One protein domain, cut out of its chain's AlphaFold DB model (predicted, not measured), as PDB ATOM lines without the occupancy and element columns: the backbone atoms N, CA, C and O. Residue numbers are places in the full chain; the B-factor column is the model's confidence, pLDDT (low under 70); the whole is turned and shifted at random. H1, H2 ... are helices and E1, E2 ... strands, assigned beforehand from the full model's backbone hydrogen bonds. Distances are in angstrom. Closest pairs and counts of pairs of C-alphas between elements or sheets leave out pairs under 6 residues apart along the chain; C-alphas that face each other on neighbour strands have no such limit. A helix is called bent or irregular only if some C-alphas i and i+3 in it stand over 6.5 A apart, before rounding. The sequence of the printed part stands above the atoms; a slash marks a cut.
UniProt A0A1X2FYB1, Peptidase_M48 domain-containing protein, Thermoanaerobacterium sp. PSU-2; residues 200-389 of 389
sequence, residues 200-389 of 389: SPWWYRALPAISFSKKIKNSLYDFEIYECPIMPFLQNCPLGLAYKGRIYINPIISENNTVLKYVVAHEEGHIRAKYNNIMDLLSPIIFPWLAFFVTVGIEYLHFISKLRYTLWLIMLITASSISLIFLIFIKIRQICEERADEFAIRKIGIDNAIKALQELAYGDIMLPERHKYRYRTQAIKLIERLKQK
ATOM      1  N   SER A 200      46.146  -9.062  21.760       46.50
ATOM      2  CA  SER A 200      45.243  -7.989  22.241       46.50
ATOM      3  C   SER A 200      45.318  -6.696  21.411       46.50
ATOM      4  O   SER A 200      45.656  -5.619  21.939       46.50
ATOM      5  N   PRO A 201      45.054  -6.755  20.100       57.34
ATOM      6  CA  PRO A 201      45.230  -5.569  19.301       57.34
ATOM      7  C   PRO A 201      44.191  -4.518  19.730       57.34
ATOM      8  O   PRO A 201      43.066  -4.824  20.127       57.34
ATOM      9  N   TRP A 202      44.636  -3.264  19.788       60.72
ATOM     10  CA  TRP A 202      43.965  -2.153  20.476       60.72
ATOM     11  C   TRP A 202      42.485  -1.967  20.089       60.72
ATOM     12  O   TRP A 202      41.669  -1.612  20.942       60.72
ATOM     13  N   TRP A 203      42.116  -2.334  18.860       60.66
ATOM     14  CA  TRP A 203      40.742  -2.334  18.355       60.66
ATOM     15  C   TRP A 203      39.773  -3.205  19.165       60.66
ATOM     16  O   TRP A 203      38.617  -2.819  19.332       60.66
ATOM     17  N   TYR A 204      40.229  -4.323  19.739       62.06
ATOM     18  CA  TYR A 204      39.380  -5.166  20.585       62.06
ATOM     19  C   TYR A 204      38.992  -4.489  21.898       62.06
ATOM     20  O   TYR A 204      37.899  -4.729  22.396       62.06
ATOM     21  N   ARG A 205      39.847  -3.612  22.436       67.81
ATOM     22  CA  ARG A 205      39.530  -2.798  23.623       67.81
ATOM     23  C   ARG A 205      38.705  -1.572  23.245       67.81
ATOM     24  O   ARG A 205      37.797  -1.189  23.975       67.81
ATOM     25  N   ALA A 206      38.986  -0.992  22.084       72.00
ATOM     26  CA  ALA A 206      38.268   0.176  21.605       72.00
ATOM     27  C   ALA A 206      36.797  -0.127  21.300       72.00
ATOM     28  O   ALA A 206      35.925   0.649  21.672       72.00
ATOM     29  N   LEU A 207      36.495  -1.265  20.665       77.81
ATOM     30  CA  LEU A 207      35.144  -1.547  20.182       77.81
ATOM     31  C   LEU A 207      34.086  -1.618  21.305       77.81
ATOM     32  O   LEU A 207      33.061  -0.944  21.165       77.81
ATOM     33  N   PRO A 208      34.289  -2.348  22.421       82.69
ATOM     34  CA  PRO A 208      33.345  -2.321  23.532       82.69
ATOM     35  C   PRO A 208      33.282  -0.945  24.195       82.69
ATOM     36  O   PRO A 208      32.187  -0.499  24.516       82.69
ATOM     37  N   ALA A 209      34.413  -0.245  24.351       84.44
ATOM     38  CA  ALA A 209      34.422   1.104  24.917       84.44
ATOM     39  C   ALA A 209      33.558   2.062  24.082       84.44
ATOM     40  O   ALA A 209      32.684   2.718  24.629       84.44
ATOM     41  N   ILE A 210      33.722   2.067  22.755       85.12
ATOM     42  CA  ILE A 210      32.932   2.887  21.826       85.12
ATOM     43  C   ILE A 210      31.449   2.506  21.884       85.12
ATOM     44  O   ILE A 210      30.588   3.381  21.966       85.12
ATOM     45  N   SER A 211      31.158   1.204  21.847       87.19
ATOM     46  CA  SER A 211      29.792   0.669  21.828       87.19
ATOM     47  C   SER A 211      29.034   1.036  23.109       87.19
ATOM     48  O   SER A 211      27.907   1.518  23.060       87.19
ATOM     49  N   PHE A 212      29.674   0.862  24.263       88.38
ATOM     50  CA  PHE A 212      29.109   1.159  25.574       88.38
ATOM     51  C   PHE A 212      29.639   2.500  26.082       88.38
ATOM     52  O   PHE A 212      30.391   2.542  27.053       88.38
ATOM     53  N   SER A 213      29.264   3.592  25.411       89.50
ATOM     54  CA  SER A 213      29.716   4.943  25.753       89.50
ATOM     55  C   SER A 213      28.570   5.945  25.867       89.50
ATOM     56  O   SER A 213      27.592   5.899  25.118       89.50
ATOM     57  N   LYS A 214      28.677   6.869  26.825       89.25
ATOM     58  CA  LYS A 214      27.717   7.958  27.038       89.25
ATOM     59  C   LYS A 214      28.449   9.290  27.022       89.25
ATOM     60  O   LYS A 214      29.385   9.486  27.788       89.25
ATOM     61  N   LYS A 215      28.006  10.223  26.175       87.00
ATOM     62  CA  LYS A 215      28.615  11.556  26.082       87.00
ATOM     63  C   LYS A 215      28.503  12.285  27.422       87.00
ATOM     64  O   LYS A 215      27.404  12.417  27.966       87.00
ATOM     65  N   ILE A 216      29.627  12.791  27.915       83.31
ATOM     66  CA  ILE A 216      29.680  13.704  29.052       83.31
ATOM     67  C   ILE A 216      29.468  15.103  28.481       83.31
ATOM     68  O   ILE A 216      30.240  15.568  27.644       83.31
ATOM     69  N   LYS A 217      28.389  15.777  28.887       66.81
ATOM     70  CA  LYS A 217      28.185  17.184  28.526       66.81
ATOM     71  C   LYS A 217      29.159  18.014  29.356       66.81
ATOM     72  O   LYS A 217      28.836  18.359  30.485       66.81
ATOM     73  N   ASN A 218      30.346  18.289  28.826       58.69
ATOM     74  CA  ASN A 218      31.311  19.157  29.486       58.69
ATOM     75  C   ASN A 218      31.695  20.305  28.549       58.69
ATOM     76  O   ASN A 218      32.159  20.065  27.440       58.69
ATOM     77  N   SER A 219      31.478  21.543  28.990       52.12
ATOM     78  CA  SER A 219      31.754  22.782  28.244       52.12
ATOM     79  C   SER A 219      33.212  23.251  28.353       52.12
ATOM     80  O   SER A 219      33.536  24.348  27.915       52.12
ATOM     81  N   LEU A 220      34.080  22.448  28.977       60.75
ATOM     82  CA  LEU A 220      35.458  22.812  29.334       60.75
ATOM     83  C   LEU A 220      36.524  22.261  28.373       60.75
ATOM     84  O   LEU A 220      37.698  22.588  28.521       60.75
ATOM     85  N   TYR A 221      36.140  21.407  27.424       65.69
ATOM     86  CA  TYR A 221      37.073  20.724  26.533       65.69
ATOM     87  C   TYR A 221      36.609  20.844  25.082       65.69
ATOM     88  O   TYR A 221      35.434  20.638  24.789       65.69
ATOM     89  N   ASP A 222      37.550  21.093  24.171       73.62
ATOM     90  CA  ASP A 222      37.287  21.231  22.727       73.62
ATOM     91  C   ASP A 222      36.902  19.901  22.040       73.62
ATOM     92  O   ASP A 222      36.646  19.864  20.837       73.62
ATOM     93  N   PHE A 223      36.885  18.793  22.786       74.75
ATOM     94  CA  PHE A 223      36.654  17.441  22.280       74.75
ATOM     95  C   PHE A 223      35.398  16.818  22.875       74.75
ATOM     96  O   PHE A 223      35.033  17.054  24.027       74.75
ATOM     97  N   GLU A 224      34.764  15.937  22.102       86.06
ATOM     98  CA  GLU A 224      33.691  15.107  22.630       86.06
ATOM     99  C   GLU A 224      34.261  14.029  23.558       86.06
ATOM    100  O   GLU A 224      34.970  13.119  23.114       86.06
ATOM    101  N   ILE A 225      33.913  14.124  24.841       88.38
ATOM    102  CA  ILE A 225      34.304  13.162  25.870       88.38
ATOM    103  C   ILE A 225      33.124  12.238  26.173       88.38
ATOM    104  O   ILE A 225      31.987  12.688  26.344       88.38
ATOM    105  N   TYR A 226      33.396  10.942  26.259       90.50
ATOM    106  CA  TYR A 226      32.419   9.907  26.558       90.50
ATOM    107  C   TYR A 226      32.871   9.071  27.753       90.50
ATOM    108  O   TYR A 226      34.026   8.674  27.832       90.50
ATOM    109  N   GLU A 227      31.956   8.764  28.664       89.94
ATOM    110  CA  GLU A 227      32.182   7.832  29.768       89.94
ATOM    111  C   GLU A 227      31.762   6.418  29.359       89.94
ATOM    112  O   GLU A 227      30.688   6.232  28.774       89.94
ATOM    113  N   CYS A 228      32.585   5.421  29.687       91.12
ATOM    114  CA  CYS A 228      32.379   4.043  29.247       91.12
ATOM    115  C   CYS A 228      32.332   3.058  30.425       91.12
ATOM    116  O   CYS A 228      33.390   2.639  30.905       91.12
ATOM    117  N   PRO A 229      31.145   2.593  30.865       89.06
ATOM    118  CA  PRO A 229      31.016   1.709  32.030       89.06
ATOM    119  C   PRO A 229      31.744   0.365  31.898       89.06
ATOM    120  O   PRO A 229      32.002  -0.286  32.906       89.06
ATOM    121  N   ILE A 230      32.089  -0.057  30.678       88.06
ATOM    122  CA  ILE A 230      32.794  -1.319  30.436       88.06
ATOM    123  C   ILE A 230      34.321  -1.210  30.551       88.06
ATOM    124  O   ILE A 230      34.979  -2.228  30.752       88.06
ATOM    125  N   MET A 231      34.899  -0.003  30.458       88.31
ATOM    126  CA  MET A 231      36.359   0.194  30.451       88.31
ATOM    127  C   MET A 231      37.108  -0.414  31.652       88.31
ATOM    128  O   MET A 231      38.174  -0.985  31.404       88.31
ATOM    129  N   PRO A 232      36.583  -0.402  32.899       86.44
ATOM    130  CA  PRO A 232      37.228  -1.068  34.036       86.44
ATOM    131  C   PRO A 232      37.503  -2.561  33.825       86.44
ATOM    132  O   PRO A 232      38.456  -3.105  34.376       86.44
ATOM    133  N   PHE A 233      36.674  -3.220  33.014       82.81
ATOM    134  CA  PHE A 233      36.685  -4.670  32.814       82.81
ATOM    135  C   PHE A 233      37.412  -5.087  31.532       82.81
ATOM    136  O   PHE A 233      37.510  -6.278  31.227       82.81
ATOM    137  N   LEU A 234      37.919  -4.124  30.757       80.38
ATOM    138  CA  LEU A 234      38.725  -4.409  29.576       80.38
ATOM    139  C   LEU A 234      40.149  -4.799  29.976       80.38
ATOM    140  O   LEU A 234      40.684  -4.361  30.995       80.38
ATOM    141  N   GLN A 235      40.803  -5.595  29.131       72.94
ATOM    142  CA  GLN A 235      42.183  -6.015  29.361       72.94
ATOM    143  C   GLN A 235      43.105  -4.798  29.552       72.94
ATOM    144  O   GLN A 235      43.114  -3.865  28.743       72.94
ATOM    145  N   ASN A 236      43.922  -4.839  30.608       70.88
ATOM    146  CA  ASN A 236      44.798  -3.747  31.040       70.88
ATOM    147  C   ASN A 236      44.068  -2.468  31.506       70.88
ATOM    148  O   ASN A 236      44.704  -1.418  31.476       70.88
ATOM    149  N   CYS A 237      42.779  -2.544  31.881       73.94
ATOM    150  CA  CYS A 237      41.992  -1.469  32.508       73.94
ATOM    151  C   CYS A 237      42.357  -0.063  31.980       73.94
ATOM    152  O   CYS A 237      42.978   0.729  32.694       73.94
ATOM    153  N   PRO A 238      42.086   0.234  30.693       81.94
ATOM    154  CA  PRO A 238      42.448   1.522  30.114       81.94
ATOM    155  C   PRO A 238      41.761   2.653  30.886       81.94
ATOM    156  O   PRO A 238      40.580   2.551  31.218       81.94
ATOM    157  N   LEU A 239      42.505   3.721  31.173       87.94
ATOM    158  CA  LEU A 239      41.975   4.933  31.806       87.94
ATOM    159  C   LEU A 239      41.359   5.891  30.786       87.94
ATOM    160  O   LEU A 239      40.331   6.509  31.056       87.94
ATOM    161  N   GLY A 240      41.980   5.971  29.612       88.31
ATOM    162  CA  GLY A 240      41.556   6.761  28.469       88.31
ATOM    163  C   GLY A 240      41.725   5.966  27.178       88.31
ATOM    164  O   GLY A 240      42.421   4.945  27.134       88.31
ATOM    165  N   LEU A 241      41.007   6.402  26.149       87.88
ATOM    166  CA  LEU A 241      41.110   5.899  24.791       87.88
ATOM    167  C   LEU A 241      40.707   7.006  23.809       87.88
ATOM    168  O   LEU A 241      39.553   7.426  23.780       87.88
ATOM    169  N   ALA A 242      41.628   7.424  22.954       85.06
ATOM    170  CA  ALA A 242      41.350   8.271  21.801       85.06
ATOM    171  C   ALA A 242      40.893   7.448  20.587       85.06
ATOM    172  O   ALA A 242      41.603   6.558  20.137       85.06
ATOM    173  N   TYR A 243      39.739   7.756  19.988       81.94
ATOM    174  CA  TYR A 243      39.318   7.122  18.732       81.94
ATOM    175  C   TYR A 243      38.495   8.064  17.854       81.94
ATOM    176  O   TYR A 243      37.481   8.607  18.294       81.94
ATOM    177  N   LYS A 244      38.909   8.230  16.587       78.06
ATOM    178  CA  LYS A 244      38.240   9.078  15.575       78.06
ATOM    179  C   LYS A 244      37.888  10.484  16.092       78.06
ATOM    180  O   LYS A 244      36.769  10.954  15.913       78.06
ATOM    181  N   GLY A 245      38.837  11.142  16.760       79.94
ATOM    182  CA  GLY A 245      38.649  12.500  17.289       79.94
ATOM    183  C   GLY A 245      37.755  12.595  18.532       79.94
ATOM    184  O   GLY A 245      37.382  13.696  18.924       79.94
ATOM    185  N   ARG A 246      37.411  11.463  19.156       86.56
ATOM    186  CA  ARG A 246      36.651  11.386  20.410       86.56
ATOM    187  C   ARG A 246      37.512  10.780  21.506       86.56
ATOM    188  O   ARG A 246      38.372   9.948  21.215       86.56
ATOM    189  N   ILE A 247      37.244  11.165  22.748       89.50
ATOM    190  CA  ILE A 247      37.942  10.644  23.924       89.50
ATOM    191  C   ILE A 247      36.951   9.829  24.750       89.50
ATOM    192  O   ILE A 247      35.889  10.319  25.124       89.50
ATOM    193  N   TYR A 248      37.306   8.584  25.033       90.81
ATOM    194  CA  TYR A 248      36.539   7.668  25.864       90.81
ATOM    195  C   TYR A 248      37.290   7.491  27.181       90.81
ATOM    196  O   TYR A 248      38.476   7.163  27.175       90.81
ATOM    197  N   ILE A 249      36.621   7.741  28.301       91.75
ATOM    198  CA  ILE A 249      37.226   7.702  29.628       91.75
ATOM    199  C   ILE A 249      36.622   6.601  30.485       91.75
ATOM    200  O   ILE A 249      35.440   6.250  30.394       91.75
ATOM    201  N   ASN A 250      37.467   6.088  31.366       90.62
ATOM    202  CA  ASN A 250      37.071   5.153  32.393       90.62
ATOM    203  C   ASN A 250      36.283   5.885  33.502       90.62
ATOM    204  O   ASN A 250      36.764   6.900  34.009       90.62
ATOM    205  N   PRO A 251      35.108   5.385  33.924       88.81
ATOM    206  CA  PRO A 251      34.326   6.004  34.995       88.81
ATOM    207  C   PRO A 251      35.058   6.043  36.345       88.81
ATOM    208  O   PRO A 251      34.753   6.885  37.177       88.81
ATOM    209  N   ILE A 252      36.070   5.193  36.565       88.50
ATOM    210  CA  ILE A 252      36.880   5.207  37.797       88.50
ATOM    211  C   ILE A 252      37.555   6.571  38.026       88.50
ATOM    212  O   ILE A 252      37.798   6.952  39.168       88.50
ATOM    213  N   ILE A 253      37.867   7.303  36.953       87.75
ATOM    214  CA  ILE A 253      38.579   8.585  37.028       87.75
ATOM    215  C   ILE A 253      37.682   9.794  36.755       87.75
ATOM    216  O   ILE A 253      38.169  10.920  36.819       87.75
ATOM    217  N   SER A 254      36.397   9.597  36.437       83.31
ATOM    218  CA  SER A 254      35.522  10.692  35.994       83.31
ATOM    219  C   SER A 254      35.236  11.717  37.096       83.31
ATOM    220  O   SER A 254      34.999  12.884  36.793       83.31
ATOM    221  N   GLU A 255      35.327  11.310  38.363       82.31
ATOM    222  CA  GLU A 255      35.102  12.166  39.535       82.31
ATOM    223  C   GLU A 255      36.401  12.826  40.056       82.31
ATOM    224  O   GLU A 255      36.344  13.782  40.831       82.31
ATOM    225  N   ASN A 256      37.583  12.386  39.599       86.19
ATOM    226  CA  ASN A 256      38.869  12.982  39.974       86.19
ATOM    227  C   ASN A 256      39.356  13.968  38.899       86.19
ATOM    228  O   ASN A 256      39.969  13.581  37.905       86.19
ATOM    229  N   ASN A 257      39.149  15.264  39.138       86.94
ATOM    230  CA  ASN A 257      39.513  16.328  38.197       86.94
ATOM    231  C   ASN A 257      41.007  16.387  37.837       86.94
ATOM    232  O   ASN A 257      41.333  16.750  36.705       86.94
ATOM    233  N   THR A 258      41.917  16.074  38.764       87.44
ATOM    234  CA  THR A 258      43.367  16.128  38.506       87.44
ATOM    235  C   THR A 258      43.753  15.048  37.502       87.44
ATOM    236  O   THR A 258      44.343  15.330  36.456       87.44
ATOM    237  N   VAL A 259      43.347  13.811  37.789       89.62
ATOM    238  CA  VAL A 259      43.609  12.649  36.938       89.62
ATOM    239  C   VAL A 259      42.879  12.770  35.607       89.62
ATOM    240  O   VAL A 259      43.477  12.536  34.559       89.62
ATOM    241  N   LEU A 260      41.615  13.196  35.631       89.88
ATOM    242  CA  LEU A 260      40.817  13.384  34.428       89.88
ATOM    243  C   LEU A 260      41.471  14.385  33.471       89.88
ATOM    244  O   LEU A 260      41.577  14.102  32.280       89.88
ATOM    245  N   LYS A 261      41.959  15.528  33.973       89.75
ATOM    246  CA  LYS A 261      42.657  16.527  33.148       89.75
ATOM    247  C   LYS A 261      43.908  15.958  32.487       89.75
ATOM    248  O   LYS A 261      44.106  16.197  31.298       89.75
ATOM    249  N   TYR A 262      44.727  15.214  33.231       91.75
ATOM    250  CA  TYR A 262      45.925  14.581  32.677       91.75
ATOM    251  C   TYR A 262      45.574  13.546  31.605       91.75
ATOM    252  O   TYR A 262      46.097  13.626  30.496       91.75
ATOM    253  N   VAL A 263      44.636  12.637  31.889       91.69
ATOM    254  CA  VAL A 263      44.232  11.588  30.941       91.69
ATOM    255  C   VAL A 263      43.609  12.191  29.681       91.69
ATOM    256  O   VAL A 263      43.982  11.808  28.580       91.69
ATOM    257  N   VAL A 264      42.722  13.181  29.805       91.12
ATOM    258  CA  VAL A 264      42.132  13.857  28.637       91.12
ATOM    259  C   VAL A 264      43.204  14.560  27.800       91.12
ATOM    260  O   VAL A 264      43.183  14.446  26.577       91.12
ATOM    261  N   ALA A 265      44.165  15.242  28.431       90.62
ATOM    262  CA  ALA A 265      45.258  15.899  27.714       90.62
ATOM    263  C   ALA A 265      46.185  14.893  27.009       90.62
ATOM    264  O   ALA A 265      46.627  15.150  25.890       90.62
ATOM    265  N   HIS A 266      46.443  13.739  27.627       91.81
ATOM    266  CA  HIS A 266      47.206  12.638  27.032       91.81
ATOM    267  C   HIS A 266      46.512  12.066  25.793       91.81
ATOM    268  O   HIS A 266      47.101  12.013  24.712       91.81
ATOM    269  N   GLU A 267      45.229  11.720  25.909       90.12
ATOM    270  CA  GLU A 267      44.435  11.205  24.786       90.12
ATOM    271  C   GLU A 267      44.278  12.240  23.661       90.12
ATOM    272  O   GLU A 267      44.309  11.908  22.476       90.12
ATOM    273  N   GLU A 268      44.193  13.526  23.994       89.50
ATOM    274  CA  GLU A 268      44.235  14.598  23.002       89.50
ATOM    275  C   GLU A 268      45.573  14.656  22.255       89.50
ATOM    276  O   GLU A 268      45.587  14.877  21.039       89.50
ATOM    277  N   GLY A 269      46.688  14.421  22.950       89.06
ATOM    278  CA  GLY A 269      48.001  14.266  22.329       89.06
ATOM    279  C   GLY A 269      47.992  13.168  21.266       89.06
ATOM    280  O   GLY A 269      48.498  13.378  20.159       89.06
ATOM    281  N   HIS A 270      47.327  12.041  21.545       86.81
ATOM    282  CA  HIS A 270      47.133  10.978  20.559       86.81
ATOM    283  C   HIS A 270      46.287  11.425  19.357       86.81
ATOM    284  O   HIS A 270      46.659  11.128  18.222       86.81
ATOM    285  N   ILE A 271      45.205  12.183  19.570       85.50
ATOM    286  CA  ILE A 271      44.347  12.683  18.479       85.50
ATOM    287  C   ILE A 271      45.098  13.672  17.581       85.50
ATOM    288  O   ILE A 271      45.005  13.585  16.352       85.50
ATOM    289  N   ARG A 272      45.825  14.626  18.176       84.44
ATOM    290  CA  ARG A 272      46.539  15.686  17.444       84.44
ATOM    291  C   ARG A 272      47.794  15.166  16.741       84.44
ATOM    292  O   ARG A 272      48.222  15.742  15.737       84.44
ATOM    293  N   ALA A 273      48.376  14.068  17.215       79.62
ATOM    294  CA  ALA A 273      49.477  13.399  16.541       79.62
ATOM    295  C   ALA A 273      48.987  12.695  15.260       79.62
ATOM    296  O   ALA A 273      48.545  11.548  15.289       79.62
ATOM    297  N   LYS A 274      49.135  13.355  14.100       67.94
ATOM    298  CA  LYS A 274      48.757  12.805  12.775       67.94
ATOM    299  C   LYS A 274      49.294  11.384  12.519       67.94
ATOM    300  O   LYS A 274      48.614  10.584  11.885       67.94
ATOM    301  N   TYR A 275      50.483  11.068  13.036       65.38
ATOM    302  CA  TYR A 275      51.116   9.753  12.895       65.38
ATOM    303  C   TYR A 275      50.421   8.637  13.696       65.38
ATOM    304  O   TYR A 275      50.413   7.498  13.236       65.38
ATOM    305  N   ASN A 276      49.798   8.946  14.840       65.69
ATOM    306  CA  ASN A 276      49.159   7.941  15.700       65.69
ATOM    307  C   ASN A 276      47.876   7.408  15.062       65.69
ATOM    308  O   ASN A 276      47.708   6.202  14.947       65.69
ATOM    309  N   ASN A 277      47.026   8.290  14.531       61.59
ATOM    310  CA  ASN A 277      45.771   7.877  13.892       61.59
ATOM    311  C   ASN A 277      45.994   6.966  12.672       61.59
ATOM    312  O   ASN A 277      45.214   6.044  12.440       61.59
ATOM    313  N   ILE A 278      47.052   7.218  11.893       63.25
ATOM    314  CA  ILE A 278      47.406   6.390  10.732       63.25
ATOM    315  C   ILE A 278      47.955   5.041  11.203       63.25
ATOM    316  O   ILE A 278      47.536   4.003  10.700       63.25
ATOM    317  N   MET A 279      48.852   5.039  12.193       66.50
ATOM    318  CA  MET A 279      49.468   3.808  12.688       66.50
ATOM    319  C   MET A 279      48.499   2.922  13.468       66.50
ATOM    320  O   MET A 279      48.493   1.720  13.238       66.50
ATOM    321  N   ASP A 280      47.639   3.466  14.324       64.56
ATOM    322  CA  ASP A 280      46.673   2.671  15.095       64.56
ATOM    323  C   ASP A 280      45.588   2.052  14.205       64.56
ATOM    324  O   ASP A 280      45.114   0.944  14.471       64.56
ATOM    325  N   LEU A 281      45.222   2.739  13.116       63.97
ATOM    326  CA  LEU A 281      44.287   2.218  12.123       63.97
ATOM    327  C   LEU A 281      44.935   1.157  11.231       63.97
ATOM    328  O   LEU A 281      44.333   0.117  10.970       63.97
ATOM    329  N   LEU A 282      46.139   1.437  10.732       66.50
ATOM    330  CA  LEU A 282      46.760   0.611   9.707       66.50
ATOM    331  C   LEU A 282      47.607  -0.516  10.281       66.50
ATOM    332  O   LEU A 282      47.703  -1.541   9.631       66.50
ATOM    333  N   SER A 283      48.182  -0.401  11.477       69.19
ATOM    334  CA  SER A 283      49.047  -1.439  12.062       69.19
ATOM    335  C   SER A 283      48.382  -2.820  12.135       69.19
ATOM    336  O   SER A 283      48.970  -3.775  11.628       69.19
ATOM    337  N   PRO A 284      47.130  -2.969  12.622       68.25
ATOM    338  CA  PRO A 284      46.451  -4.267  12.650       68.25
ATOM    339  C   PRO A 284      46.089  -4.819  11.263       68.25
ATOM    340  O   PRO A 284      45.640  -5.957  11.155       68.25
ATOM    341  N   ILE A 285      46.215  -4.006  10.215       74.06
ATOM    342  CA  ILE A 285      45.985  -4.400   8.825       74.06
ATOM    343  C   ILE A 285      47.338  -4.687   8.174       74.06
ATOM    344  O   ILE A 285      47.627  -5.809   7.793       74.06
ATOM    345  N   ILE A 286      48.221  -3.701   8.118       80.06
ATOM    346  CA  ILE A 286      49.536  -3.796   7.495       80.06
ATOM    347  C   ILE A 286      50.373  -4.909   8.114       80.06
ATOM    348  O   ILE A 286      50.996  -5.635   7.358       80.06
ATOM    349  N   PHE A 287      50.399  -5.077   9.440       80.81
ATOM    350  CA  PHE A 287      51.272  -6.069  10.073       80.81
ATOM    351  C   PHE A 287      51.043  -7.506   9.563       80.81
ATOM    352  O   PHE A 287      51.992  -8.068   9.012       80.81
ATOM    353  N   PRO A 288      49.838  -8.106   9.691       83.62
ATOM    354  CA  PRO A 288      49.625  -9.478   9.236       83.62
ATOM    355  C   PRO A 288      49.832  -9.615   7.724       83.62
ATOM    356  O   PRO A 288      50.458 -10.570   7.277       83.62
ATOM    357  N   TRP A 289      49.371  -8.642   6.932       88.62
ATOM    358  CA  TRP A 289      49.529  -8.674   5.476       88.62
ATOM    359  C   TRP A 289      50.989  -8.532   5.033       88.62
ATOM    360  O   TRP A 289      51.417  -9.227   4.117       88.62
ATOM    361  N   LEU A 290      51.777  -7.679   5.690       87.50
ATOM    362  CA  LEU A 290      53.201  -7.518   5.408       87.50
ATOM    363  C   LEU A 290      53.980  -8.786   5.753       87.50
ATOM    364  O   LEU A 290      54.802  -9.206   4.945       87.50
ATOM    365  N   ALA A 291      53.703  -9.400   6.910       87.31
ATOM    366  CA  ALA A 291      54.269 -10.701   7.261       87.31
ATOM    367  C   ALA A 291      53.955 -11.729   6.163       87.31
ATOM    368  O   ALA A 291      54.883 -12.300   5.592       87.31
ATOM    369  N   PHE A 292      52.685 -11.808   5.750       90.88
ATOM    370  CA  PHE A 292      52.231 -12.739   4.716       90.88
ATOM    371  C   PHE A 292      52.981 -12.557   3.401       90.88
ATOM    372  O   PHE A 292      53.508 -13.521   2.847       90.88
ATOM    373  N   PHE A 293      53.082 -11.322   2.902       90.50
ATOM    374  CA  PHE A 293      53.787 -11.057   1.650       90.50
ATOM    375  C   PHE A 293      55.290 -11.339   1.746       90.50
ATOM    376  O   PHE A 293      55.870 -11.843   0.784       90.50
ATOM    377  N   VAL A 294      55.921 -11.046   2.887       90.19
ATOM    378  CA  VAL A 294      57.342 -11.341   3.109       90.19
ATOM    379  C   VAL A 294      57.581 -12.850   3.142       90.19
ATOM    380  O   VAL A 294      58.460 -13.331   2.427       90.19
ATOM    381  N   THR A 295      56.775 -13.607   3.888       88.75
ATOM    382  CA  THR A 295      56.893 -15.068   3.983       88.75
ATOM    383  C   THR A 295      56.638 -15.740   2.637       88.75
ATOM    384  O   THR A 295      57.453 -16.550   2.192       88.75
ATOM    385  N   VAL A 296      55.572 -15.352   1.926       89.81
ATOM    386  CA  VAL A 296      55.292 -15.851   0.568       89.81
ATOM    387  C   VAL A 296      56.426 -15.494  -0.398       89.81
ATOM    388  O   VAL A 296      56.789 -16.314  -1.237       89.81
ATOM    389  N   GLY A 297      57.019 -14.301  -0.279       87.25
ATOM    390  CA  GLY A 297      58.158 -13.881  -1.096       87.25
ATOM    391  C   GLY A 297      59.417 -14.718  -0.852       87.25
ATOM    392  O   GLY A 297      60.071 -15.137  -1.808       87.25
ATOM    393  N   ILE A 298      59.739 -15.003   0.413       87.19
ATOM    394  CA  ILE A 298      60.859 -15.875   0.792       87.19
ATOM    395  C   ILE A 298      60.620 -17.302   0.278       87.19
ATOM    396  O   ILE A 298      61.503 -17.874  -0.367       87.19
ATOM    397  N   GLU A 299      59.424 -17.858   0.503       85.19
ATOM    398  CA  GLU A 299      59.055 -19.184  -0.004       85.19
ATOM    399  C   GLU A 299      59.131 -19.245  -1.532       85.19
ATOM    400  O   GLU A 299      59.682 -20.195  -2.082       85.19
ATOM    401  N   TYR A 300      58.640 -18.217  -2.227       86.44
ATOM    402  CA  TYR A 300      58.712 -18.132  -3.682       86.44
ATOM    403  C   TYR A 300      60.159 -18.181  -4.179       86.44
ATOM    404  O   TYR A 300      60.488 -19.001  -5.036       86.44
ATOM    405  N   LEU A 301      61.041 -17.340  -3.623       85.88
ATOM    406  CA  LEU A 301      62.455 -17.287  -4.000       85.88
ATOM    407  C   LEU A 301      63.181 -18.614  -3.743       85.88
ATOM    408  O   LEU A 301      64.070 -18.988  -4.516       85.88
ATOM    409  N   HIS A 302      62.802 -19.332  -2.686       83.88
ATOM    410  CA  HIS A 302      63.274 -20.691  -2.454       83.88
ATOM    411  C   HIS A 302      62.755 -21.662  -3.518       83.88
ATOM    412  O   HIS A 302      63.546 -22.396  -4.110       83.88
ATOM    413  N   PHE A 303      61.456 -21.615  -3.821       83.00
ATOM    414  CA  PHE A 303      60.805 -22.514  -4.771       83.00
ATOM    415  C   PHE A 303      61.405 -22.417  -6.182       83.00
ATOM    416  O   PHE A 303      61.616 -23.432  -6.842       83.00
ATOM    417  N   ILE A 304      61.758 -21.209  -6.630       84.00
ATOM    418  CA  ILE A 304      62.427 -20.983  -7.925       84.00
ATOM    419  C   ILE A 304      63.954 -21.159  -7.866       84.00
ATOM    420  O   ILE A 304      64.665 -20.733  -8.776       84.00
ATOM    421  N   SER A 305      64.483 -21.757  -6.792       80.69
ATOM    422  CA  SER A 305      65.914 -22.038  -6.597       80.69
ATOM    423  C   SER A 305      66.835 -20.806  -6.616       80.69
ATOM    424  O   SER A 305      68.049 -20.938  -6.801       80.69
ATOM    425  N   LYS A 306      66.287 -19.600  -6.394       80.12
ATOM    426  CA  LYS A 306      67.076 -18.366  -6.233       80.12
ATOM    427  C   LYS A 306      67.644 -18.222  -4.821       80.12
ATOM    428  O   LYS A 306      68.715 -17.645  -4.664       80.12
ATOM    429  N   LEU A 307      66.987 -18.798  -3.812       77.75
ATOM    430  CA  LEU A 307      67.555 -19.012  -2.477       77.75
ATOM    431  C   LEU A 307      68.040 -20.463  -2.360       77.75
ATOM    432  O   LEU A 307      67.252 -21.371  -2.097       77.75
ATOM    433  N   ARG A 308      69.352 -20.680  -2.535       74.81
ATOM    434  CA  ARG A 308      70.013 -22.001  -2.427       74.81
ATOM    435  C   ARG A 308      70.342 -22.401  -0.985       74.81
ATOM    436  O   ARG A 308      71.322 -23.096  -0.730       74.81
ATOM    437  N   TYR A 309      69.566 -21.910  -0.032       77.69
ATOM    438  CA  TYR A 309      69.767 -22.207   1.376       77.69
ATOM    439  C   TYR A 309      69.007 -23.466   1.787       77.69
ATOM    440  O   TYR A 309      68.047 -23.876   1.135       77.69
ATOM    441  N   THR A 310      69.439 -24.077   2.887       82.25
ATOM    442  CA  THR A 310      68.692 -25.172   3.504       82.25
ATOM    443  C   THR A 310      67.341 -24.666   4.010       82.25
ATOM    444  O   THR A 310      67.209 -23.505   4.406       82.25
ATOM    445  N   LEU A 311      66.339 -25.550   4.044       75.69
ATOM    446  CA  LEU A 311      64.998 -25.243   4.560       75.69
ATOM    447  C   LEU A 311      65.049 -24.600   5.959       75.69
ATOM    448  O   LEU A 311      64.360 -23.618   6.222       75.69
ATOM    449  N   TRP A 312      65.928 -25.100   6.832       73.38
ATOM    450  CA  TRP A 312      66.139 -24.558   8.177       73.38
ATOM    451  C   TRP A 312      66.591 -23.098   8.179       73.38
ATOM    452  O   TRP A 312      66.097 -22.300   8.975       73.38
ATOM    453  N   LEU A 313      67.500 -22.727   7.276       78.56
ATOM    454  CA  LEU A 313      67.960 -21.346   7.185       78.56
ATOM    455  C   LEU A 313      66.851 -20.427   6.657       78.56
ATOM    456  O   LEU A 313      66.719 -19.301   7.120       78.56
ATOM    457  N   ILE A 314      66.009 -20.917   5.747       80.19
ATOM    458  CA  ILE A 314      64.849 -20.175   5.231       80.19
ATOM    459  C   ILE A 314      63.812 -19.924   6.325       80.19
ATOM    460  O   ILE A 314      63.316 -18.802   6.456       80.19
ATOM    461  N   MET A 315      63.532 -20.931   7.155       79.56
ATOM    462  CA  MET A 315      62.677 -20.762   8.331       79.56
ATOM    463  C   MET A 315      63.250 -19.710   9.289       79.56
ATOM    464  O   MET A 315      62.511 -18.854   9.773       79.56
ATOM    465  N   LEU A 316      64.567 -19.723   9.518       84.50
ATOM    466  CA  LEU A 316      65.237 -18.756  10.390       84.50
ATOM    467  C   LEU A 316      65.190 -17.331   9.823       84.50
ATOM    468  O   LEU A 316      64.912 -16.392  10.570       84.50
ATOM    469  N   ILE A 317      65.406 -17.163   8.514       84.69
ATOM    470  CA  ILE A 317      65.276 -15.867   7.828       84.69
ATOM    471  C   ILE A 317      63.846 -15.344   7.978       84.69
ATOM    472  O   ILE A 317      63.659 -14.216   8.420       84.69
ATOM    473  N   THR A 318      62.846 -16.183   7.701       82.50
ATOM    474  CA  THR A 318      61.424 -15.824   7.812       82.50
ATOM    475  C   THR A 318      61.070 -15.382   9.232       82.50
ATOM    476  O   THR A 318      60.539 -14.288   9.433       82.50
ATOM    477  N   ALA A 319      61.440 -16.177  10.240       85.56
ATOM    478  CA  ALA A 319      61.198 -15.847  11.643       85.56
ATOM    479  C   ALA A 319      61.901 -14.543  12.061       85.56
ATOM    480  O   ALA A 319      61.322 -13.723  12.781       85.56
ATOM    481  N   SER A 320      63.125 -14.318  11.577       87.12
ATOM    482  CA  SER A 320      63.890 -13.094  11.840       87.12
ATOM    483  C   SER A 320      63.239 -11.868  11.197       87.12
ATOM    484  O   SER A 320      63.122 -10.828  11.844       87.12
ATOM    485  N   SER A 321      62.753 -11.985   9.957       86.12
ATOM    486  CA  SER A 321      62.039 -10.912   9.259       86.12
ATOM    487  C   SER A 321      60.742 -10.534   9.975       86.12
ATOM    488  O   SER A 321      60.514  -9.352  10.234       86.12
ATOM    489  N   ILE A 322      59.930 -11.521  10.372       85.00
ATOM    490  CA  ILE A 322      58.700 -11.283  11.143       85.00
ATOM    491  C   ILE A 322      59.026 -10.603  12.482       85.00
ATOM    492  O   ILE A 322      58.375  -9.626  12.861       85.00
ATOM    493  N   SER A 323      60.071 -11.066  13.174       85.81
ATOM    494  CA  SER A 323      60.517 -10.486  14.449       85.81
ATOM    495  C   SER A 323      60.962  -9.030  14.298       85.81
ATOM    496  O   SER A 323      60.605  -8.186  15.121       85.81
ATOM    497  N   LEU A 324      61.691  -8.702  13.228       87.44
ATOM    498  CA  LEU A 324      62.112  -7.333  12.933       87.44
ATOM    499  C   LEU A 324      60.912  -6.417  12.666       87.44
ATOM    500  O   LEU A 324      60.838  -5.328  13.235       87.44
ATOM    501  N   ILE A 325      59.956  -6.868  11.846       83.62
ATOM    502  CA  ILE A 325      58.714  -6.128  11.584       83.62
ATOM    503  C   ILE A 325      58.008  -5.839  12.914       83.62
ATOM    504  O   ILE A 325      57.660  -4.693  13.201       83.62
ATOM    505  N   PHE A 326      57.860  -6.852  13.769       82.88
ATOM    506  CA  PHE A 326      57.223  -6.708  15.075       82.88
ATOM    507  C   PHE A 326      57.933  -5.688  15.983       82.88
ATOM    508  O   PHE A 326      57.277  -4.836  16.591       82.88
ATOM    509  N   LEU A 327      59.270  -5.706  16.030       84.94
ATOM    510  CA  LEU A 327      60.066  -4.736  16.790       84.94
ATOM    511  C   LEU A 327      59.868  -3.295  16.300       84.94
ATOM    512  O   LEU A 327      59.742  -2.387  17.125       84.94
ATOM    513  N   ILE A 328      59.790  -3.081  14.983       83.69
ATOM    514  CA  ILE A 328      59.524  -1.759  14.397       83.69
ATOM    515  C   ILE A 328      58.174  -1.226  14.892       83.69
ATOM    516  O   ILE A 328      58.102  -0.098  15.385       83.69
ATOM    517  N   PHE A 329      57.118  -2.044  14.845       80.31
ATOM    518  CA  PHE A 329      55.793  -1.645  15.330       80.31
ATOM    519  C   PHE A 329      55.780  -1.331  16.834       80.31
ATOM    520  O   PHE A 329      55.164  -0.344  17.246       80.31
ATOM    521  N   ILE A 330      56.490  -2.112  17.661       81.62
ATOM    522  CA  ILE A 330      56.643  -1.812  19.096       81.62
ATOM    523  C   ILE A 330      57.331  -0.463  19.295       81.62
ATOM    524  O   ILE A 330      56.862   0.353  20.094       81.62
ATOM    525  N   LYS A 331      58.436  -0.216  18.584       84.50
ATOM    526  CA  LYS A 331      59.220   1.006  18.762       84.50
ATOM    527  C   LYS A 331      58.438   2.247  18.343       84.50
ATOM    528  O   LYS A 331      58.466   3.244  19.060       84.50
ATOM    529  N   ILE A 332      57.696   2.167  17.237       80.56
ATOM    530  CA  ILE A 332      56.791   3.236  16.798       80.56
ATOM    531  C   ILE A 332      55.774   3.537  17.901       80.56
ATOM    532  O   ILE A 332      55.664   4.683  18.327       80.56
ATOM    533  N   ARG A 333      55.096   2.511  18.432       79.62
ATOM    534  CA  ARG A 333      54.095   2.694  19.490       79.62
ATOM    535  C   ARG A 333      54.673   3.342  20.752       79.62
ATOM    536  O   ARG A 333      54.019   4.194  21.339       79.62
ATOM    537  N   GLN A 334      55.889   2.977  21.159       82.94
ATOM    538  CA  GLN A 334      56.564   3.623  22.294       82.94
ATOM    539  C   GLN A 334      56.772   5.124  22.059       82.94
ATOM    540  O   GLN A 334      56.437   5.926  22.924       82.94
ATOM    541  N   ILE A 335      57.251   5.507  20.871       83.44
ATOM    542  CA  ILE A 335      57.447   6.918  20.501       83.44
ATOM    543  C   ILE A 335      56.109   7.676  20.504       83.44
ATOM    544  O   ILE A 335      56.044   8.834  20.917       83.44
ATOM    545  N   CYS A 336      55.031   7.036  20.048       82.50
ATOM    546  CA  CYS A 336      53.686   7.608  20.052       82.50
ATOM    547  C   CYS A 336      53.182   7.926  21.470       82.50
ATOM    548  O   CYS A 336      52.597   8.990  21.672       82.50
ATOM    549  N   GLU A 337      53.418   7.030  22.432       84.62
ATOM    550  CA  GLU A 337      53.056   7.211  23.848       84.62
ATOM    551  C   GLU A 337      53.900   8.315  24.506       84.62
ATOM    552  O   GLU A 337      53.347   9.200  25.151       84.62
ATOM    553  N   GLU A 338      55.218   8.332  24.271       85.06
ATOM    554  CA  GLU A 338      56.116   9.371  24.802       85.06
ATOM    555  C   GLU A 338      55.719  10.776  24.322       85.06
ATOM    556  O   GLU A 338      55.706  11.730  25.100       85.06
ATOM    557  N   ARG A 339      55.329  10.908  23.049       85.94
ATOM    558  CA  ARG A 339      54.846  12.181  22.492       85.94
ATOM    559  C   ARG A 339      53.517  12.628  23.094       85.94
ATOM    560  O   ARG A 339      53.306  13.833  23.247       85.94
ATOM    561  N   ALA A 340      52.620  11.692  23.395       87.94
ATOM    562  CA  ALA A 340      51.350  11.995  24.047       87.94
ATOM    563  C   ALA A 340      51.570  12.468  25.493       87.94
ATOM    564  O   ALA A 340      51.017  13.499  25.881       87.94
ATOM    565  N   ASP A 341      52.479  11.817  26.228       87.94
ATOM    566  CA  ASP A 341      52.894  12.243  27.569       87.94
ATOM    567  C   ASP A 341      53.493  13.663  27.540       87.94
ATOM    568  O   ASP A 341      53.084  14.542  28.302       87.94
ATOM    569  N   GLU A 342      54.423  13.940  26.620       88.38
ATOM    570  CA  GLU A 342      55.015  15.275  26.451       88.38
ATOM    571  C   GLU A 342      53.992  16.351  26.078       88.38
ATOM    572  O   GLU A 342      54.141  17.518  26.454       88.38
ATOM    573  N   PHE A 343      52.979  15.990  25.289       90.19
ATOM    574  CA  PHE A 343      51.886  16.894  24.960       90.19
ATOM    575  C   PHE A 343      51.041  17.196  26.201       90.19
ATOM    576  O   PHE A 343      50.777  18.367  26.481       90.19
ATOM    577  N   ALA A 344      50.681  16.171  26.979       90.38
ATOM    578  CA  ALA A 344      49.928  16.335  28.218       90.38
ATOM    579  C   ALA A 344      50.668  17.255  29.196       90.38
ATOM    580  O   ALA A 344      50.099  18.244  29.656       90.38
ATOM    581  N   ILE A 345      51.959  17.002  29.437       89.31
ATOM    582  CA  ILE A 345      52.807  17.809  30.329       89.31
ATOM    583  C   ILE A 345      52.845  19.274  29.888       89.31
ATOM    584  O   ILE A 345      52.685  20.169  30.716       89.31
ATOM    585  N   ARG A 346      53.020  19.537  28.586       90.38
ATOM    586  CA  ARG A 346      53.006  20.906  28.045       90.38
ATOM    587  C   ARG A 346      51.655  21.589  28.222       90.38
ATOM    588  O   ARG A 346      51.618  22.793  28.451       90.38
ATOM    589  N   LYS A 347      50.560  20.836  28.108       90.31
ATOM    590  CA  LYS A 347      49.202  21.380  28.172       90.31
ATOM    591  C   LYS A 347      48.741  21.675  29.599       90.31
ATOM    592  O   LYS A 347      48.132  22.716  29.825       90.31
ATOM    593  N   ILE A 348      48.986  20.766  30.544       89.88
ATOM    594  CA  ILE A 348      48.479  20.898  31.920       89.88
ATOM    595  C   ILE A 348      49.525  21.400  32.922       89.88
ATOM    596  O   ILE A 348      49.165  21.730  34.050       89.88
ATOM    597  N   GLY A 349      50.794  21.482  32.521       89.94
ATOM    598  CA  GLY A 349      51.914  21.808  33.399       89.94
ATOM    599  C   GLY A 349      52.482  20.574  34.101       89.94
ATOM    600  O   GLY A 349      51.773  19.609  34.397       89.94
ATOM    601  N   ILE A 350      53.788  20.606  34.373       87.50
ATOM    602  CA  ILE A 350      54.515  19.442  34.887       87.50
ATOM    603  C   ILE A 350      54.109  19.060  36.314       87.50
ATOM    604  O   ILE A 350      53.950  17.875  36.593       87.50
ATOM    605  N   ASP A 351      53.828  20.036  37.178       87.31
ATOM    606  CA  ASP A 351      53.410  19.782  38.562       87.31
ATOM    607  C   ASP A 351      52.052  19.078  38.621       87.31
ATOM    608  O   ASP A 351      51.863  18.116  39.367       87.31
ATOM    609  N   ASN A 352      51.114  19.497  37.767       89.94
ATOM    610  CA  ASN A 352      49.804  18.859  37.652       89.94
ATOM    611  C   ASN A 352      49.912  17.447  37.066       89.94
ATOM    612  O   ASN A 352      49.182  16.554  37.497       89.94
ATOM    613  N   ALA A 353      50.832  17.225  36.119       88.69
ATOM    614  CA  ALA A 353      51.105  15.895  35.585       88.69
ATOM    615  C   ALA A 353      51.693  14.963  36.660       88.69
ATOM    616  O   ALA A 353      51.229  13.834  36.805       88.69
ATOM    617  N   ILE A 354      52.648  15.436  37.469       87.94
ATOM    618  CA  ILE A 354      53.204  14.665  38.595       87.94
ATOM    619  C   ILE A 354      52.117  14.348  39.611       87.94
ATOM    620  O   ILE A 354      51.992  13.195  40.019       87.94
ATOM    621  N   LYS A 355      51.306  15.340  39.989       90.25
ATOM    622  CA  LYS A 355      50.214  15.151  40.943       90.25
ATOM    623  C   LYS A 355      49.209  14.110  40.446       90.25
ATOM    624  O   LYS A 355      48.862  13.201  41.194       90.25
ATOM    625  N   ALA A 356      48.806  14.177  39.176       90.81
ATOM    626  CA  ALA A 356      47.933  13.174  38.567       90.81
ATOM    627  C   ALA A 356      48.559  11.768  38.591       90.81
ATOM    628  O   ALA A 356      47.897  10.802  38.966       90.81
ATOM    629  N   LEU A 357      49.843  11.643  38.238       89.75
ATOM    630  CA  LEU A 357      50.559  10.364  38.276       89.75
ATOM    631  C   LEU A 357      50.704   9.819  39.705       89.75
ATOM    632  O   LEU A 357      50.586   8.613  39.905       89.75
ATOM    633  N   GLN A 358      50.918  10.682  40.701       89.06
ATOM    634  CA  GLN A 358      50.963  10.305  42.115       89.06
ATOM    635  C   GLN A 358      49.595   9.835  42.620       89.06
ATOM    636  O   GLN A 358      49.521   8.802  43.282       89.06
ATOM    637  N   GLU A 359      48.513  10.528  42.263       89.62
ATOM    638  CA  GLU A 359      47.148  10.104  42.592       89.62
ATOM    639  C   GLU A 359      46.807   8.749  41.944       89.62
ATOM    640  O   GLU A 359      46.221   7.885  42.593       89.62
ATOM    641  N   LEU A 360      47.246   8.500  40.705       89.12
ATOM    642  CA  LEU A 360      47.112   7.197  40.038       89.12
ATOM    643  C   LEU A 360      47.952   6.083  40.686       89.12
ATOM    644  O   LEU A 360      47.549   4.919  40.700       89.12
ATOM    645  N   ALA A 361      49.130   6.430  41.194       86.38
ATOM    646  CA  ALA A 361      50.106   5.501  41.753       86.38
ATOM    647  C   ALA A 361      49.836   5.115  43.217       86.38
ATOM    648  O   ALA A 361      50.121   3.979  43.626       86.38
ATOM    649  N   TYR A 362      49.338   6.065  44.005       85.06
ATOM    650  CA  TYR A 362      49.252   5.976  45.464       85.06
ATOM    651  C   TYR A 362      47.880   6.351  46.025       85.06
ATOM    652  O   TYR A 362      47.632   6.089  47.196       85.06
ATOM    653  N   GLY A 363      46.990   6.940  45.225       81.06
ATOM    654  CA  GLY A 363      45.656   7.309  45.680       81.06
ATOM    655  C   GLY A 363      44.701   6.120  45.816       81.06
ATOM    656  O   GLY A 363      44.970   4.991  45.377       81.06
ATOM    657  N   ASP A 364      43.517   6.429  46.347       77.75
ATOM    658  CA  ASP A 364      42.404   5.492  46.572       77.75
ATOM    659  C   ASP A 364      41.638   5.125  45.289       77.75
ATOM    660  O   ASP A 364      40.521   4.609  45.314       77.75
ATOM    661  N   ILE A 365      42.250   5.355  44.128       79.25
ATOM    662  CA  ILE A 365      41.692   4.975  42.835       79.25
ATOM    663  C   ILE A 365      41.710   3.444  42.737       79.25
ATOM    664  O   ILE A 365      42.745   2.803  42.966       79.25
ATOM    665  N   MET A 366      40.564   2.852  42.379       75.81
ATOM    666  CA  MET A 366      40.370   1.400  42.236       75.81
ATOM    667  C   MET A 366      41.035   0.840  40.967       75.81
ATOM    668  O   MET A 366      40.395   0.264  40.091       75.81
ATOM    669  N   LEU A 367      42.350   1.021  40.867       81.19
ATOM    670  CA  LEU A 367      43.200   0.439  39.837       81.19
ATOM    671  C   LEU A 367      43.863  -0.845  40.350       81.19
ATOM    672  O   LEU A 367      44.310  -0.872  41.500       81.19
ATOM    673  N   PRO A 368      44.014  -1.889  39.512       79.31
ATOM    674  CA  PRO A 368      44.795  -3.063  39.892       79.31
ATOM    675  C   PRO A 368      46.259  -2.689  40.176       79.31
ATOM    676  O   PRO A 368      46.825  -1.830  39.498       79.31
ATOM    677  N   GLU A 369      46.909  -3.379  41.117       80.94
ATOM    678  CA  GLU A 369      48.247  -3.003  41.613       80.94
ATOM    679  C   GLU A 369      49.319  -2.946  40.512       80.94
ATOM    680  O   GLU A 369      50.174  -2.061  40.498       80.94
ATOM    681  N   ARG A 370      49.219  -3.826  39.506       81.38
ATOM    682  CA  ARG A 370      50.088  -3.794  38.319       81.38
ATOM    683  C   ARG A 370      50.041  -2.440  37.593       81.38
ATOM    684  O   ARG A 370      51.058  -1.992  37.067       81.38
ATOM    685  N   HIS A 371      48.875  -1.798  37.550       79.56
ATOM    686  CA  HIS A 371      48.707  -0.478  36.942       79.56
ATOM    687  C   HIS A 371      49.258   0.620  37.840       79.56
ATOM    688  O   HIS A 371      49.992   1.474  37.347       79.56
ATOM    689  N   LYS A 372      48.996   0.549  39.151       84.88
ATOM    690  CA  LYS A 372      49.587   1.478  40.124       84.88
ATOM    691  C   LYS A 372      51.114   1.483  40.021       84.88
ATOM    692  O   LYS A 372      51.711   2.546  39.896       84.88
ATOM    693  N   TYR A 373      51.743   0.307  39.937       85.19
ATOM    694  CA  TYR A 373      53.191   0.176  39.742       85.19
ATOM    695  C   TYR A 373      53.699   0.875  38.470       85.19
ATOM    696  O   TYR A 373      54.687   1.603  38.526       85.19
ATOM    697  N   ARG A 374      53.006   0.725  37.330       83.81
ATOM    698  CA  ARG A 374      53.373   1.422  36.082       83.81
ATOM    699  C   ARG A 374      53.393   2.943  36.272       83.81
ATOM    700  O   ARG A 374      54.352   3.589  35.847       83.81
ATOM    701  N   TYR A 375      52.365   3.498  36.915       84.94
ATOM    702  CA  TYR A 375      52.279   4.938  37.168       84.94
ATOM    703  C   TYR A 375      53.331   5.415  38.176       84.94
ATOM    704  O   TYR A 375      53.887   6.496  37.989       84.94
ATOM    705  N   ARG A 376      53.712   4.587  39.164       84.38
ATOM    706  CA  ARG A 376      54.867   4.863  40.046       84.38
ATOM    707  C   ARG A 376      56.146   5.042  39.238       84.38
ATOM    708  O   ARG A 376      56.839   6.041  39.402       84.38
ATOM    709  N   THR A 377      56.444   4.111  38.330       85.69
ATOM    710  CA  THR A 377      57.644   4.194  37.485       85.69
ATOM    711  C   THR A 377      57.623   5.430  36.583       85.69
ATOM    712  O   THR A 377      58.654   6.075  36.411       85.69
ATOM    713  N   GLN A 378      56.467   5.782  36.011       82.69
ATOM    714  CA  GLN A 378      56.329   6.995  35.193       82.69
ATOM    715  C   GLN A 378      56.538   8.270  36.019       82.69
ATOM    716  O   GLN A 378      57.285   9.145  35.586       82.69
ATOM    717  N   ALA A 379      55.957   8.349  37.221       83.31
ATOM    718  CA  ALA A 379      56.149   9.476  38.128       83.31
ATOM    719  C   ALA A 379      57.631   9.663  38.496       83.31
ATOM    720  O   ALA A 379      58.149  10.772  38.398       83.31
ATOM    721  N   ILE A 380      58.329   8.574  38.848       85.94
ATOM    722  CA  ILE A 380      59.764   8.598  39.181       85.94
ATOM    723  C   ILE A 380      60.584   9.120  37.999       85.94
ATOM    724  O   ILE A 380      61.340  10.073  38.163       85.94
ATOM    725  N   LYS A 381      60.378   8.568  36.795       83.75
ATOM    726  CA  LYS A 381      61.080   9.020  35.582       83.75
ATOM    727  C   LYS A 381      60.870  10.506  35.305       83.75
ATOM    728  O   LYS A 381      61.789  11.187  34.854       83.75
ATOM    729  N   LEU A 382      59.661  11.015  35.543       79.88
ATOM    730  CA  LEU A 382      59.357  12.425  35.331       79.88
ATOM    731  C   LEU A 382      60.081  13.322  36.344       79.88
ATOM    732  O   LEU A 382      60.665  14.334  35.964       79.88
ATOM    733  N   ILE A 383      60.078  12.920  37.617       79.44
ATOM    734  CA  ILE A 383      60.781  13.613  38.702       79.44
ATOM    735  C   ILE A 383      62.296  13.610  38.455       79.44
ATOM    736  O   ILE A 383      62.953  14.627  38.648       79.44
ATOM    737  N   GLU A 384      62.866  12.496  37.995       83.12
ATOM    738  CA  GLU A 384      64.293  12.407  37.656       83.12
ATOM    739  C   GLU A 384      64.674  13.340  36.505       83.12
ATOM    740  O   GLU A 384      65.674  14.048  36.604       83.12
ATOM    741  N   ARG A 385      63.856  13.411  35.446       75.44
ATOM    742  CA  ARG A 385      64.071  14.358  34.336       75.44
ATOM    743  C   ARG A 385      64.041  15.815  34.791       75.44
ATOM    744  O   ARG A 385      64.763  16.631  34.229       75.44
ATOM    745  N   LEU A 386      63.206  16.145  35.775       73.25
ATOM    746  CA  LEU A 386      63.162  17.486  36.353       73.25
ATOM    747  C   LEU A 386      64.423  17.833  37.136       73.25
ATOM    748  O   LEU A 386      64.855  18.971  37.078       73.25
ATOM    749  N   LYS A 387      65.026  16.865  37.836       72.00
ATOM    750  CA  LYS A 387      66.272  17.076  38.594       72.00
ATOM    751  C   LYS A 387      67.505  17.288  37.706       72.00
ATOM    752  O   LYS A 387      68.542  17.695  38.212       72.00
ATOM    753  N   GLN A 388      67.420  16.937  36.423       70.94
ATOM    754  CA  GLN A 388      68.508  17.072  35.445       70.94
ATOM    755  C   GLN A 388      68.475  18.401  34.671       70.94
ATOM    756  O   GLN A 388      69.375  18.648  33.870       70.94
ATOM    757  N   LYS A 389      67.437  19.218  34.866       55.19
ATOM    758  CA  LYS A 389      67.323  20.582  34.342       55.19
ATOM    759  C   LYS A 389      67.567  21.572  35.465       55.19
ATOM    760  O   LYS A 389      68.089  22.658  35.140       55.19
TER     761      LYS A 389
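Overview. This is residues 200 to 389 of the 389 residues of the protein "Peptidase_M48 domain-containing protein" of Thermoanaerobacterium sp. PSU-2 (UniProt A0A1X2FYB1). The model is a head with a long helical hairpin reaching away from it: H3b and H4 run side by side along the longest axis, and the far part of H4 returns to the head and crosses H2 there. In the head a small sheet of three strands lies between H2 on one face and H1 on the other, and a second helical hairpin, H5 and H6, packs on H2 through H5. The printed part has 190 residues, with six named helices and three named strands in the order H1 E1 E2 E3 H2 H3 H4 H5 H6; the sheet runs E1 E3 E2, mixed, and the class is mostly helix. The whole is loose, with a radius of gyration of the C-alphas of 20.6 A, and spans 65 by 43 by 30 A, only just elongated.

Along the chain. Find C-alpha 202 at (43.965, -2.153, 20.476), where H1 begins; it runs to residue 211 and is neither bent nor irregular, but only just: C-alphas 205 and 208 are 6.2 A apart. The strands follow as E1, residues 224 to 227, E2, residues 240 to 243, and E3, residues 246 to 249. Next read H2, residues 257 to 272, 21.9 A long. H3, residues 274 to 303, was assigned as one helix by its hydrogen bonds but is bent, with C-alphas 281 and 284 6.9 A apart; its arms are H3a, residues 274 to 281, and H3b, residues 284 to 303, 29.0 A long. Look for C-alpha 311 at (64.998, -25.243, 4.560): from there H4 runs 56.1 A to residue 348. H5 holds residues 350 to 362, 17.9 A, and H6 residues 369 to 387, 27.2 A, ending at C-alpha 387 at (66.272, 17.076, 38.594).

Arrangement. Start in the sheet, where E1 and E3 are parallel at 26 degrees, with N 226 and O 247 at 2.8 A. E2 and E3 form an antiparallel hairpin, with N 241 and O 248 at 2.8 A. Outside the named strands, residues 214 to 215 pair with residues 226 to 227 of E1, antiparallel. H1 is on the sheet at a height of 9.7 A and runs across the strands, at 89 degrees to E2 on the local plane; its closest C-alphas to E2 are those of Ala 206 and Leu 241, 7.1 A. H2, on the opposite face at a height of 8.3 A, runs along the strands, at 26 degrees to E2 on the local plane; C-alphas 242 and 267 come closest, at 5.2 A. H3a only grazes the sheet, and its line and that of H3b stand at a steep tilt of 69 degrees, only just short of about perpendicular. H3b and H4 form a helical hairpin at a shallow tilt of 21 degrees, closest at the C-alphas of Ala 291 and Ile 322, 5.9 A. With residues 336 to 348 alone, H4 touches H2 at a steep tilt of 54 degrees, opposite ways; the C-alphas of Gly 269 and Ala 340 are closest, at 4.4 A. H5 touches H2, closest at the C-alphas of Val 259 and Ala 356, 4.7 A, and forms a helical hairpin with H6 at a shallow tilt of 29 degrees, closest at the C-alphas of Ala 361 and Lys 372, 4.4 A. H4 and H6 are apart. Every O i to N i+4 pair is within hydrogen-bond range in H2, H4, H5 and H6, against 4 of 6 in H1, 3 of 4 in H3a and 15 of 16 in H3b.

Size, cuts and confidence. The two C-alphas farthest apart are those of Ser 219 and Arg 308, 66.4 A. The printed part has no cut, and its long links are H1 to E1 and E1 to E2. Look for pLDDT under 70 at residues 200 to 205, 217 to 221, 274 to 284 and 389; the mean of the printed part is 81.9.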